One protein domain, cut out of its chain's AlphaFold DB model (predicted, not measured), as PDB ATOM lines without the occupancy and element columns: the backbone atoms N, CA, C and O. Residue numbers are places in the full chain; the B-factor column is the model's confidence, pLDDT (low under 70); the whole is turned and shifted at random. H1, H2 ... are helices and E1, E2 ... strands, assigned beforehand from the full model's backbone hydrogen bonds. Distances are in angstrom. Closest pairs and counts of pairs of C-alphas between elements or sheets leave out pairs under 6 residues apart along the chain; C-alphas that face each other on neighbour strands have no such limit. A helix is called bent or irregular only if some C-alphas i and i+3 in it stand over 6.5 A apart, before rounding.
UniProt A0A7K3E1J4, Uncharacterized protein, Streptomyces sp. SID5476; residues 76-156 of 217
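AT A GLANCE: This is residues 76 to 156 of the 217 residues of an uncharacterized protein of Streptomyces sp. SID5476 (UniProt A0A7K3E1J4). Two long helices, H1 and H2, cross as an X; the short helix H3 packs on H1, between it and a small parallel sheet, E1 and E2. The printed part has 81 residues, with three helices and two strands in the order H1, H2, E1, H3, E2: mostly helix. It is compact, radius of gyration of the C-alphas 13.1 A, spanning 43 by 23 by 16 A.

IN THESE COORDINATES: H1, residues 76 to 98, 34.9 A, begins at C-alpha 76 (143.285, 134.881, 106.849) and is only just irregular: C-alphas 79 and 82 are 6.8 A apart. H2, residues 108 to 129, 31.8 A, is irregular: C-alphas 113 and 116 are 7.5 A apart. E1 is residues 135 to 137, H3 141 to 149, and E2 153 to 155, ending at C-alpha 155 (118.664, 134.161, 108.227).

HOW THE PARTS SIT: H1 and H2 touch, closest C-alphas Ser 77 and Leu 122, 5.7 A, at a steep tilt of 51 degrees, opposite ways. H1 touches H3 with residues 84 to 92 alone, closest C-alphas Leu 91 and Gly 142, 6.1 A. E1, H3 and E2 form a strand-helix-strand unit, parallel neighbour strands with a helix between, its crossover right-handed; N 136 and O 153, 2.8 A, are within hydrogen-bond range. Every O i to N i+4 pair is within range in H3, 16 of 19 in H1, 12 of 18 in H2.

THE WHOLE: The farthest C-alphas, Gly 100 and Gly 131, are 43.2 A apart. The printed part has no cut and no long link; pLDDT is under 70 at residues 103 to 112.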
ATOM      1  N   GLU A  76     143.441 136.168 107.535       83.94
ATOM      2  CA  GLU A  76     143.285 134.881 106.849       83.94
ATOM      3  C   GLU A  76     142.002 134.835 106.001       83.94
ATOM      4  O   GLU A  76     141.978 134.242 104.920       83.94
ATOM      5  N   SER A  77     140.913 135.463 106.457       85.88
ATOM      6  CA  SER A  77     139.682 135.564 105.669       85.88
ATOM      7  C   SER A  77     139.740 136.666 104.612       85.88
ATOM      8  O   SER A  77     139.001 136.581 103.629       85.88
ATOM      9  N   ALA A  78     140.665 137.627 104.713       78.94
ATOM     10  CA  ALA A  78     140.893 138.627 103.667       78.94
ATOM     11  C   ALA A  78     141.278 137.990 102.315       78.94
ATOM     12  O   ALA A  78     140.923 138.505 101.253       78.94
ATOM     13  N   GLU A  79     141.908 136.808 102.316       85.00
ATOM     14  CA  GLU A  79     142.175 136.049 101.084       85.00
ATOM     15  C   GLU A  79     140.880 135.644 100.346       85.00
ATOM     16  O   GLU A  79     140.845 135.574  99.112       85.00
ATOM     17  N   LEU A  80     139.781 135.440 101.085       89.69
ATOM     18  CA  LEU A  80     138.457 135.132 100.535       89.69
ATOM     19  C   LEU A  80     137.708 136.380 100.053       89.69
ATOM     20  O   LEU A  80     136.752 136.239  99.285       89.69
ATOM     21  N   GLU A  81     138.127 137.586 100.449       91.62
ATOM     22  CA  GLU A  81     137.430 138.844 100.153       91.62
ATOM     23  C   GLU A  81     137.174 139.007  98.651       91.62
ATOM     24  O   GLU A  81     136.040 139.229  98.220       91.62
ATOM     25  N   SER A  82     138.213 138.802  97.836       89.62
ATOM     26  CA  SER A  82     138.127 138.908  96.375       89.62
ATOM     27  C   SER A  82     137.119 137.920  95.774       89.62
ATOM     28  O   SER A  82     136.345 138.276  94.880       89.62
ATOM     29  N   THR A  83     137.073 136.701  96.316       92.56
ATOM     30  CA  THR A  83     136.158 135.642  95.883       92.56
ATOM     31  C   THR A  83     134.720 135.982  96.264       92.56
ATOM     32  O   THR A  83     133.827 135.933  95.413       92.56
ATOM     33  N   VAL A  84     134.477 136.377  97.516       93.19
ATOM     34  CA  VAL A  84     133.151 136.788  98.011       93.19
ATOM     35  C   VAL A  84     132.642 137.994  97.216       93.19
ATOM     36  O   VAL A  84     131.514 137.984  96.713       93.19
ATOM     37  N   GLN A  85     133.498 138.995  97.005       91.50
ATOM     38  CA  GLN A  85     133.178 140.183  96.223       91.50
ATOM     39  C   GLN A  85     132.820 139.835  94.774       91.50
ATOM     40  O   GLN A  85     131.834 140.352  94.237       91.50
ATOM     41  N   GLN A  86     133.594 138.960  94.125       90.19
ATOM     42  CA  GLN A  86     133.302 138.514  92.765       90.19
ATOM     43  C   GLN A  86     131.939 137.816  92.693       90.19
ATOM     44  O   GLN A  86     131.123 138.154  91.831       90.19
ATOM     45  N   GLN A  87     131.648 136.904  93.622       92.56
ATOM     46  CA  GLN A  87     130.381 136.172  93.641       92.56
ATOM     47  C   GLN A  87     129.167 137.096  93.822       92.56
ATOM     48  O   GLN A  87     128.152 136.915  93.141       92.56
ATOM     49  N   LEU A  88     129.261 138.110  94.689       90.62
ATOM     50  CA  LEU A  88     128.199 139.112  94.855       90.62
ATOM     51  C   LEU A  88     127.987 139.923  93.571       90.62
ATOM     52  O   LEU A  88     126.847 140.123  93.142       90.62
ATOM     53  N   ARG A  89     129.071 140.326  92.897       88.06
ATOM     54  CA  ARG A  89     129.000 141.052  91.615       88.06
ATOM     55  C   ARG A  89     128.371 140.215  90.504       88.06
ATOM     56  O   ARG A  89     127.581 140.746  89.722       88.06
ATOM     57  N   GLU A  90     128.682 138.924  90.436       89.25
ATOM     58  CA  GLU A  90     128.083 137.991  89.471       89.25
ATOM     59  C   GLU A  90     126.574 137.832  89.693       89.25
ATOM     60  O   GLU A  90     125.799 137.822  88.733       89.25
ATOM     61  N   LEU A  91     126.131 137.777  90.952       87.56
ATOM     62  CA  LEU A  91     124.705 137.737  91.286       87.56
ATOM     63  C   LEU A  91     123.995 139.046  90.919       87.56
ATOM     64  O   LEU A  91     122.905 139.002  90.340       87.56
ATOM     65  N   ASP A  92     124.631 140.190  91.180       84.62
ATOM     66  CA  ASP A  92     124.154 141.516  90.771       84.62
ATOM     67  C   ASP A  92     124.002 141.611  89.243       84.62
ATOM     68  O   ASP A  92     123.001 142.132  88.734       84.62
ATOM     69  N   ARG A  93     124.978 141.068  88.504       84.12
ATOM     70  CA  ARG A  93     124.962 140.988  87.041       84.12
ATOM     71  C   ARG A  93     123.816 140.124  86.536       84.12
ATOM     72  O   ARG A  93     122.992 140.609  85.763       84.12
ATOM     73  N   ALA A  94     123.696 138.899  87.036       85.44
ATOM     74  CA  ALA A  94     122.621 137.995  86.643       85.44
ATOM     75  C   ALA A  94     121.229 138.573  86.979       85.44
ATOM     76  O   ALA A  94     120.268 138.381  86.235       85.44
ATOM     77  N   ALA A  95     121.095 139.305  88.091       82.38
ATOM     78  CA  ALA A  95     119.851 139.983  88.454       82.38
ATOM     79  C   ALA A  95     119.529 141.179  87.543       82.38
ATOM     80  O   ALA A  95     118.357 141.448  87.273       82.38
ATOM     81  N   ALA A  96     120.539 141.917  87.080       81.94
ATOM     82  CA  ALA A  96     120.361 142.986  86.100       81.94
ATOM     83  C   ALA A  96     119.941 142.433  84.727       81.94
ATOM     84  O   ALA A  96     118.993 142.952  84.136       81.94
ATOM     85  N   GLU A  97     120.572 141.344  84.280       85.25
ATOM     86  CA  GLU A  97     120.245 140.652  83.026       85.25
ATOM     87  C   GLU A  97     118.797 140.136  83.030       85.25
ATOM     88  O   GLU A  97     118.043 140.426  82.104       85.25
ATOM     89  N   ARG A  98     118.349 139.489  84.119       84.25
ATOM     90  CA  ARG A  98     116.944 139.046  84.272       84.25
ATOM     91  C   ARG A  98     115.924 140.185  84.204       84.25
ATOM     92  O   ARG A  98     114.786 139.956  83.814       84.25
ATOM     93  N   ARG A  99     116.313 141.401  84.595       82.62
ATOM     94  CA  ARG A  99     115.458 142.600  84.538       82.62
ATOM     95  C   ARG A  99     115.542 143.338  83.200       82.62
ATOM     96  O   ARG A  99     114.928 144.391  83.065       82.62
ATOM     97  N   GLY A 100     116.317 142.834  82.235       82.75
ATOM     98  CA  GLY A 100     116.554 143.515  80.959       82.75
ATOM     99  C   GLY A 100     117.317 144.836  81.108       82.75
ATOM    100  O   GLY A 100     117.248 145.696  80.235       82.75
ATOM    101  N   THR A 101     118.026 145.029  82.224       79.38
ATOM    102  CA  THR A 101     118.787 146.253  82.506       79.38
ATOM    103  C   THR A 101     120.257 146.073  82.142       79.38
ATOM    104  O   THR A 101     120.847 145.037  82.443       79.38
ATOM    105  N   VAL A 102     120.873 147.091  81.529       77.00
ATOM    106  CA  VAL A 102     122.311 147.069  81.220       77.00
ATOM    107  C   VAL A 102     123.103 147.066  82.524       77.00
ATOM    108  O   VAL A 102     123.102 148.047  83.268       77.00
ATOM    109  N   TRP A 103     123.815 145.972  82.785       67.75
ATOM    110  CA  TRP A 103     124.777 145.922  83.875       67.75
ATOM    111  C   TRP A 103     126.044 146.685  83.475       67.75
ATOM    112  O   TRP A 103     126.667 146.371  82.460       67.75
ATOM    113  N   ARG A 104     126.422 147.699  84.258       67.19
ATOM    114  CA  ARG A 104     127.670 148.450  84.073       67.19
ATOM    115  C   ARG A 104     128.591 148.213  85.276       67.19
ATOM    116  O   ARG A 104     128.134 148.399  86.402       67.19
ATOM    117  N   PRO A 105     129.866 147.834  85.057       58.84
ATOM    118  CA  PRO A 105     130.824 147.628  86.142       58.84
ATOM    119  C   PRO A 105     131.279 148.930  86.820       58.84
ATOM    120  O   PRO A 105     131.831 148.886  87.914       58.84
ATOM    121  N   VAL A 106     131.075 150.085  86.180       49.25
ATOM    122  CA  VAL A 106     131.623 151.371  86.621       49.25
ATOM    123  C   VAL A 106     130.578 152.142  87.419       49.25
ATOM    124  O   VAL A 106     129.830 152.921  86.852       49.25
ATOM    125  N   ASP A 107     130.568 151.912  88.725       47.56
ATOM    126  CA  ASP A 107     130.155 152.887  89.732       47.56
ATOM    127  C   ASP A 107     131.082 152.648  90.931       47.56
ATOM    128  O   ASP A 107     130.980 151.623  91.607       47.56
ATOM    129  N   ALA A 108     132.031 153.551  91.185       42.78
ATOM    130  CA  ALA A 108     132.941 153.456  92.336       42.78
ATOM    131  C   ALA A 108     132.178 153.410  93.680       42.78
ATOM    132  O   ALA A 108     132.646 152.812  94.647       42.78
ATOM    133  N   ASP A 109     130.955 153.946  93.709       48.91
ATOM    134  CA  ASP A 109     130.017 153.831  94.831       48.91
ATOM    135  C   ASP A 109     129.461 152.411  95.015       48.91
ATOM    136  O   ASP A 109     129.027 152.046  96.107       48.91
ATOM    137  N   ARG A 110     129.504 151.572  93.974       49.56
ATOM    138  CA  ARG A 110     128.973 150.206  93.996       49.56
ATOM    139  C   ARG A 110     129.983 149.172  94.485       49.56
ATOM    140  O   ARG A 110     129.570 148.149  95.015       49.56
ATOM    141  N   ALA A 111     131.287 149.448  94.381       47.12
ATOM    142  CA  ALA A 111     132.314 148.634  95.038       47.12
ATOM    143  C   ALA A 111     132.112 148.618  96.562       47.12
ATOM    144  O   ALA A 111     132.225 147.560  97.162       47.12
ATOM    145  N   LYS A 112     131.693 149.758  97.134       56.91
ATOM    146  CA  LYS A 112     131.311 149.900  98.548       56.91
ATOM    147  C   LYS A 112     129.951 149.295  98.894       56.91
ATOM    148  O   LYS A 112     129.666 149.117 100.070       56.91
ATOM    149  N   ARG A 113     129.105 149.003  97.896       70.31
ATOM    150  CA  ARG A 113     127.731 148.521  98.117       70.31
ATOM    151  C   ARG A 113     127.689 147.201  98.866       70.31
ATOM    152  O   ARG A 113     126.715 146.966  99.553       70.31
ATOM    153  N   HIS A 114     128.712 146.375  98.668       85.00
ATOM    154  CA  HIS A 114     128.780 145.031  99.223       85.00
ATOM    155  C   HIS A 114     129.744 144.922 100.404       85.00
ATOM    156  O   HIS A 114     129.964 143.819 100.879       85.00
ATOM    157  N   ASN A 115     130.376 146.013 100.858       89.06
ATOM    158  CA  ASN A 115     131.408 145.922 101.900       89.06
ATOM    159  C   ASN A 115     130.839 145.346 103.201       89.06
ATOM    160  O   ASN A 115     131.450 144.463 103.794       89.06
ATOM    161  N   GLY A 116     129.644 145.795 103.596       91.75
ATOM    162  CA  GLY A 116     128.970 145.270 104.778       91.75
ATOM    163  C   GLY A 116     128.676 143.773 104.658       91.75
ATOM    164  O   GLY A 116     128.934 143.017 105.592       91.75
ATOM    165  N   GLU A 117     128.182 143.324 103.502       93.25
ATOM    166  CA  GLU A 117     127.916 141.914 103.212       93.25
ATOM    167  C   GLU A 117     129.198 141.080 103.181       93.25
ATOM    168  O   GLU A 117     129.223 139.994 103.757       93.25
ATOM    169  N   ILE A 118     130.247 141.582 102.524       94.56
ATOM    170  CA  ILE A 118     131.540 140.910 102.404       94.56
ATOM    171  C   ILE A 118     132.113 140.685 103.798       94.56
ATOM    172  O   ILE A 118     132.292 139.535 104.190       94.56
ATOM    173  N   GLU A 119     132.325 141.749 104.574       95.44
ATOM    174  CA  GLU A 119     132.944 141.613 105.893       95.44
ATOM    175  C   GLU A 119     132.083 140.783 106.851       95.44
ATOM    176  O   GLU A 119     132.621 139.966 107.590       95.44
ATOM    177  N   SER A 120     130.750 140.898 106.792       96.62
ATOM    178  CA  SER A 120     129.866 140.059 107.617       96.62
ATOM    179  C   SER A 120     130.021 138.565 107.304       96.62
ATOM    180  O   SER A 120     129.983 137.737 108.213       96.62
ATOM    181  N   ILE A 121     130.198 138.204 106.027       97.00
ATOM    182  CA  ILE A 121     130.441 136.814 105.610       97.00
ATOM    183  C   ILE A 121     131.835 136.354 106.050       97.00
ATOM    184  O   ILE A 121     131.975 135.218 106.509       97.00
ATOM    185  N   LEU A 122     132.852 137.211 105.934       96.94
ATOM    186  CA  LEU A 122     134.219 136.885 106.345       96.94
ATOM    187  C   LEU A 122     134.321 136.679 107.862       96.94
ATOM    188  O   LEU A 122     134.792 135.626 108.284       96.94
ATOM    189  N   VAL A 123     133.765 137.592 108.667       97.19
ATOM    190  CA  VAL A 123     133.678 137.454 110.134       97.19
ATOM    191  C   VAL A 123     132.983 136.148 110.524       97.19
ATOM    192  O   VAL A 123     133.470 135.401 111.370       97.19
ATOM    193  N   ALA A 124     131.856 135.824 109.886       96.94
ATOM    194  CA  ALA A 124     131.159 134.571 110.161       96.94
ATOM    195  C   ALA A 124     131.995 133.337 109.769       96.94
ATOM    196  O   ALA A 124     131.965 132.324 110.467       96.94
ATOM    197  N   THR A 125     132.764 133.429 108.682       96.50
ATOM    198  CA  THR A 125     133.681 132.367 108.246       96.50
ATOM    199  C   THR A 125     134.812 132.168 109.254       96.50
ATOM    200  O   THR A 125     135.123 131.026 109.584       96.50
ATOM    201  N   ASP A 126     135.382 133.249 109.791       96.12
ATOM    202  CA  ASP A 126     136.417 133.195 110.829       96.12
ATOM    203  C   ASP A 126     135.918 132.498 112.097       96.12
ATOM    204  O   ASP A 126     136.579 131.594 112.611       96.12
ATOM    205  N   ILE A 127     134.712 132.847 112.560       95.56
ATOM    206  CA  ILE A 127     134.091 132.210 113.731       95.56
ATOM    207  C   ILE A 127     133.929 130.700 113.506       95.56
ATOM    208  O   ILE A 127     134.253 129.910 114.392       95.56
ATOM    209  N   ILE A 128     133.455 130.287 112.327       95.19
ATOM    210  CA  ILE A 128     133.271 128.865 111.996       95.19
ATOM    211  C   ILE A 128     134.617 128.139 111.892       95.19
ATOM    212  O   ILE A 128     134.759 127.041 112.432       95.19
ATOM    213  N   LYS A 129     135.625 128.744 111.250       94.06
ATOM    214  CA  LYS A 129     136.984 128.182 111.170       94.06
ATOM    215  C   LYS A 129     137.607 127.984 112.554       94.06
ATOM    216  O   LYS A 129     138.290 126.986 112.772       94.06
ATOM    217  N   ALA A 130     137.322 128.883 113.495       94.88
ATOM    218  CA  ALA A 130     137.742 128.769 114.889       94.88
ATOM    219  C   ALA A 130     136.959 127.706 115.697       94.88
ATOM    220  O   ALA A 130     137.206 127.540 116.891       94.88
ATOM    221  N   GLY A 131     136.024 126.979 115.073       94.25
ATOM    222  CA  GLY A 131     135.197 125.950 115.711       94.25
ATOM    223  C   GLY A 131     133.921 126.480 116.373       94.25
ATOM    224  O   GLY A 131     133.239 125.728 117.069       94.25
ATOM    225  N   GLY A 132     133.593 127.759 116.176       93.44
ATOM    226  CA  GLY A 132     132.352 128.373 116.635       93.44
ATOM    227  C   GLY A 132     131.170 128.129 115.694       93.44
ATOM    228  O   GLY A 132     131.258 127.424 114.690       93.44
ATOM    229  N   THR A 133     130.032 128.746 116.016       91.69
ATOM    230  CA  THR A 133     128.834 128.752 115.160       91.69
ATOM    231  C   THR A 133     128.497 130.189 114.790       91.69
ATOM    232  O   THR A 133     128.474 131.052 115.661       91.69
ATOM    233  N   ALA A 134     128.219 130.450 113.512       93.94
ATOM    234  CA  ALA A 134     127.825 131.772 113.042       93.94
ATOM    235  C   ALA A 134     126.692 131.690 112.015       93.94
ATOM    236  O   ALA A 134     126.619 130.761 111.204       93.94
ATOM    237  N   ILE A 135     125.818 132.696 112.045       93.81
ATOM    238  CA  ILE A 135     124.729 132.885 111.089       93.81
ATOM    239  C   ILE A 135     124.792 134.325 110.586       93.81
ATOM    240  O   ILE A 135     124.800 135.268 111.372       93.81
ATOM    241  N   VAL A 136     124.791 134.505 109.267       95.31
ATOM    242  CA  VAL A 136     124.715 135.831 108.649       95.31
ATOM    243  C   VAL A 136     123.266 136.299 108.609       95.31
ATOM    244  O   VAL A 136     122.388 135.660 108.023       95.31
ATOM    245  N   LEU A 137     123.025 137.463 109.199       94.12
ATOM    246  CA  LEU A 137     121.708 138.073 109.258       94.12
ATOM    247  C   LEU A 137     121.513 139.075 108.117       94.12
ATOM    248  O   LEU A 137     121.970 140.220 108.174       94.12
ATOM    249  N   THR A 138     120.807 138.671 107.062       92.06
ATOM    250  CA  THR A 138     120.662 139.483 105.849       92.06
ATOM    251  C   THR A 138     119.284 139.359 105.207       92.06
ATOM    252  O   THR A 138     118.685 138.291 105.166       92.06
ATOM    253  N   ASN A 139     118.785 140.477 104.674       89.62
ATOM    254  CA  ASN A 139     117.601 140.482 103.810       89.62
ATOM    255  C   ASN A 139     117.991 140.413 102.325       89.62
ATOM    256  O   ASN A 139     117.106 140.330 101.479       89.62
ATOM    257  N   ASP A 140     119.285 140.465 102.000       87.44
ATOM    258  CA  ASP A 140     119.780 140.355 100.633       87.44
ATOM    259  C   ASP A 140     119.953 138.875 100.262       87.44
ATOM    260  O   ASP A 140     120.805 138.168 100.801       87.44
ATOM    261  N   GLY A 141     119.138 138.397  99.318       85.06
ATOM    262  CA  GLY A 141     119.202 137.005  98.869       85.06
ATOM    263  C   GLY A 141     120.507 136.649  98.152       85.06
ATOM    264  O   GLY A 141     120.902 135.485  98.140       85.06
ATOM    265  N   GLY A 142     121.200 137.624  97.562       88.50
ATOM    266  CA  GLY A 142     122.537 137.437  97.015       88.50
ATOM    267  C   GLY A 142     123.552 137.162  98.121       88.50
ATOM    268  O   GLY A 142     124.256 136.154  98.053       88.50
ATOM    269  N   ALA A 143     123.547 137.981  99.175       91.50
ATOM    270  CA  ALA A 143     124.384 137.779 100.355       91.50
ATOM    271  C   ALA A 143     124.123 136.422 101.025       91.50
ATOM    272  O   ALA A 143     125.074 135.699 101.309       91.50
ATOM    273  N   SER A 144     122.856 136.016 101.185       91.75
ATOM    274  CA  SER A 144     122.517 134.684 101.716       91.75
ATOM    275  C   SER A 144     123.125 133.553 100.883       91.75
ATOM    276  O   SER A 144     123.682 132.604 101.429       91.75
ATOM    277  N   ARG A 145     123.059 133.652  99.548       92.38
ATOM    278  CA  ARG A 145     123.616 132.626  98.652       92.38
ATOM    279  C   ARG A 145     125.136 132.576  98.700       92.38
ATOM    280  O   ARG A 145     125.694 131.487  98.581       92.38
ATOM    281  N   VAL A 146     125.800 133.721  98.837       94.56
ATOM    282  CA  VAL A 146     127.262 133.770  98.970       94.56
ATOM    283  C   VAL A 146     127.697 133.228 100.328       94.56
ATOM    284  O   VAL A 146     128.603 132.401 100.353       94.56
ATOM    285  N   ALA A 147     126.995 133.566 101.414       94.88
ATOM    286  CA  ALA A 147     127.232 132.989 102.739       94.88
ATOM    287  C   ALA A 147     127.168 131.449 102.706       94.88
ATOM    288  O   ALA A 147     128.119 130.786 103.117       94.88
ATOM    289  N   TRP A 148     126.123 130.870 102.098       94.69
ATOM    290  CA  TRP A 148     125.998 129.410 101.978       94.69
ATOM    291  C   TRP A 148     127.150 128.755 101.212       94.69
ATOM    292  O   TRP A 148     127.558 127.648 101.556       94.69
ATOM    293  N   ARG A 149     127.708 129.425 100.196       95.25
ATOM    294  CA  ARG A 149     128.883 128.918  99.463       95.25
ATOM    295  C   ARG A 149     130.143 128.874 100.324       95.25
ATOM    296  O   ARG A 149     131.032 128.093 100.007       95.25
ATOM    297  N   GLN A 150     130.202 129.673 101.389       94.38
ATOM    298  CA  GLN A 150     131.282 129.656 102.380       94.38
ATOM    299  C   GLN A 150     130.983 128.723 103.568       94.38
ATOM    300  O   GLN A 150     131.714 128.725 104.549       94.38
ATOM    301  N   GLY A 151     129.898 127.939 103.515       93.06
ATOM    302  CA  GLY A 151     129.474 127.089 104.634       93.06
ATOM    303  C   GLY A 151     128.814 127.856 105.785       93.06
ATOM    304  O   GLY A 151     128.574 127.281 106.843       93.06
ATOM    305  N   VAL A 152     128.484 129.134 105.585       94.69
ATOM    306  CA  VAL A 152     127.850 129.991 106.589       94.69
ATOM    307  C   VAL A 152     126.336 129.986 106.384       94.69
ATOM    308  O   VAL A 152     125.842 130.283 105.295       94.69
ATOM    309  N   SER A 153     125.574 129.672 107.433       93.44
ATOM    310  CA  SER A 153     124.108 129.769 107.387       93.44
ATOM    311  C   SER A 153     123.649 131.225 107.324       93.44
ATOM    312  O   SER A 153     124.324 132.119 107.824       93.44
ATOM    313  N   ALA A 154     122.477 131.477 106.743       92.25
ATOM    314  CA  ALA A 154     121.905 132.815 106.661       92.25
ATOM    315  C   ALA A 154     120.438 132.822 107.094       92.25
ATOM    316  O   ALA A 154     119.692 131.882 106.801       92.25
ATOM    317  N   ARG A 155     120.036 133.898 107.772       91.31
ATOM    318  CA  ARG A 155     118.664 134.161 108.227       91.31
ATOM    319  C   ARG A 155     118.255 135.563 107.792       91.31
ATOM    320  O   ARG A 155     119.075 136.483 107.786       91.31
ATOM    321  N   ASN A 156     116.991 135.723 107.426       91.62
ATOM    322  CA  ASN A 156     116.412 137.021 107.086       91.62
ATOM    323  C   ASN A 156     115.406 137.475 108.156       91.62
ATOM    324  O   ASN A 156     115.114 136.751 109.107       91.62
TER     325      ASN A 156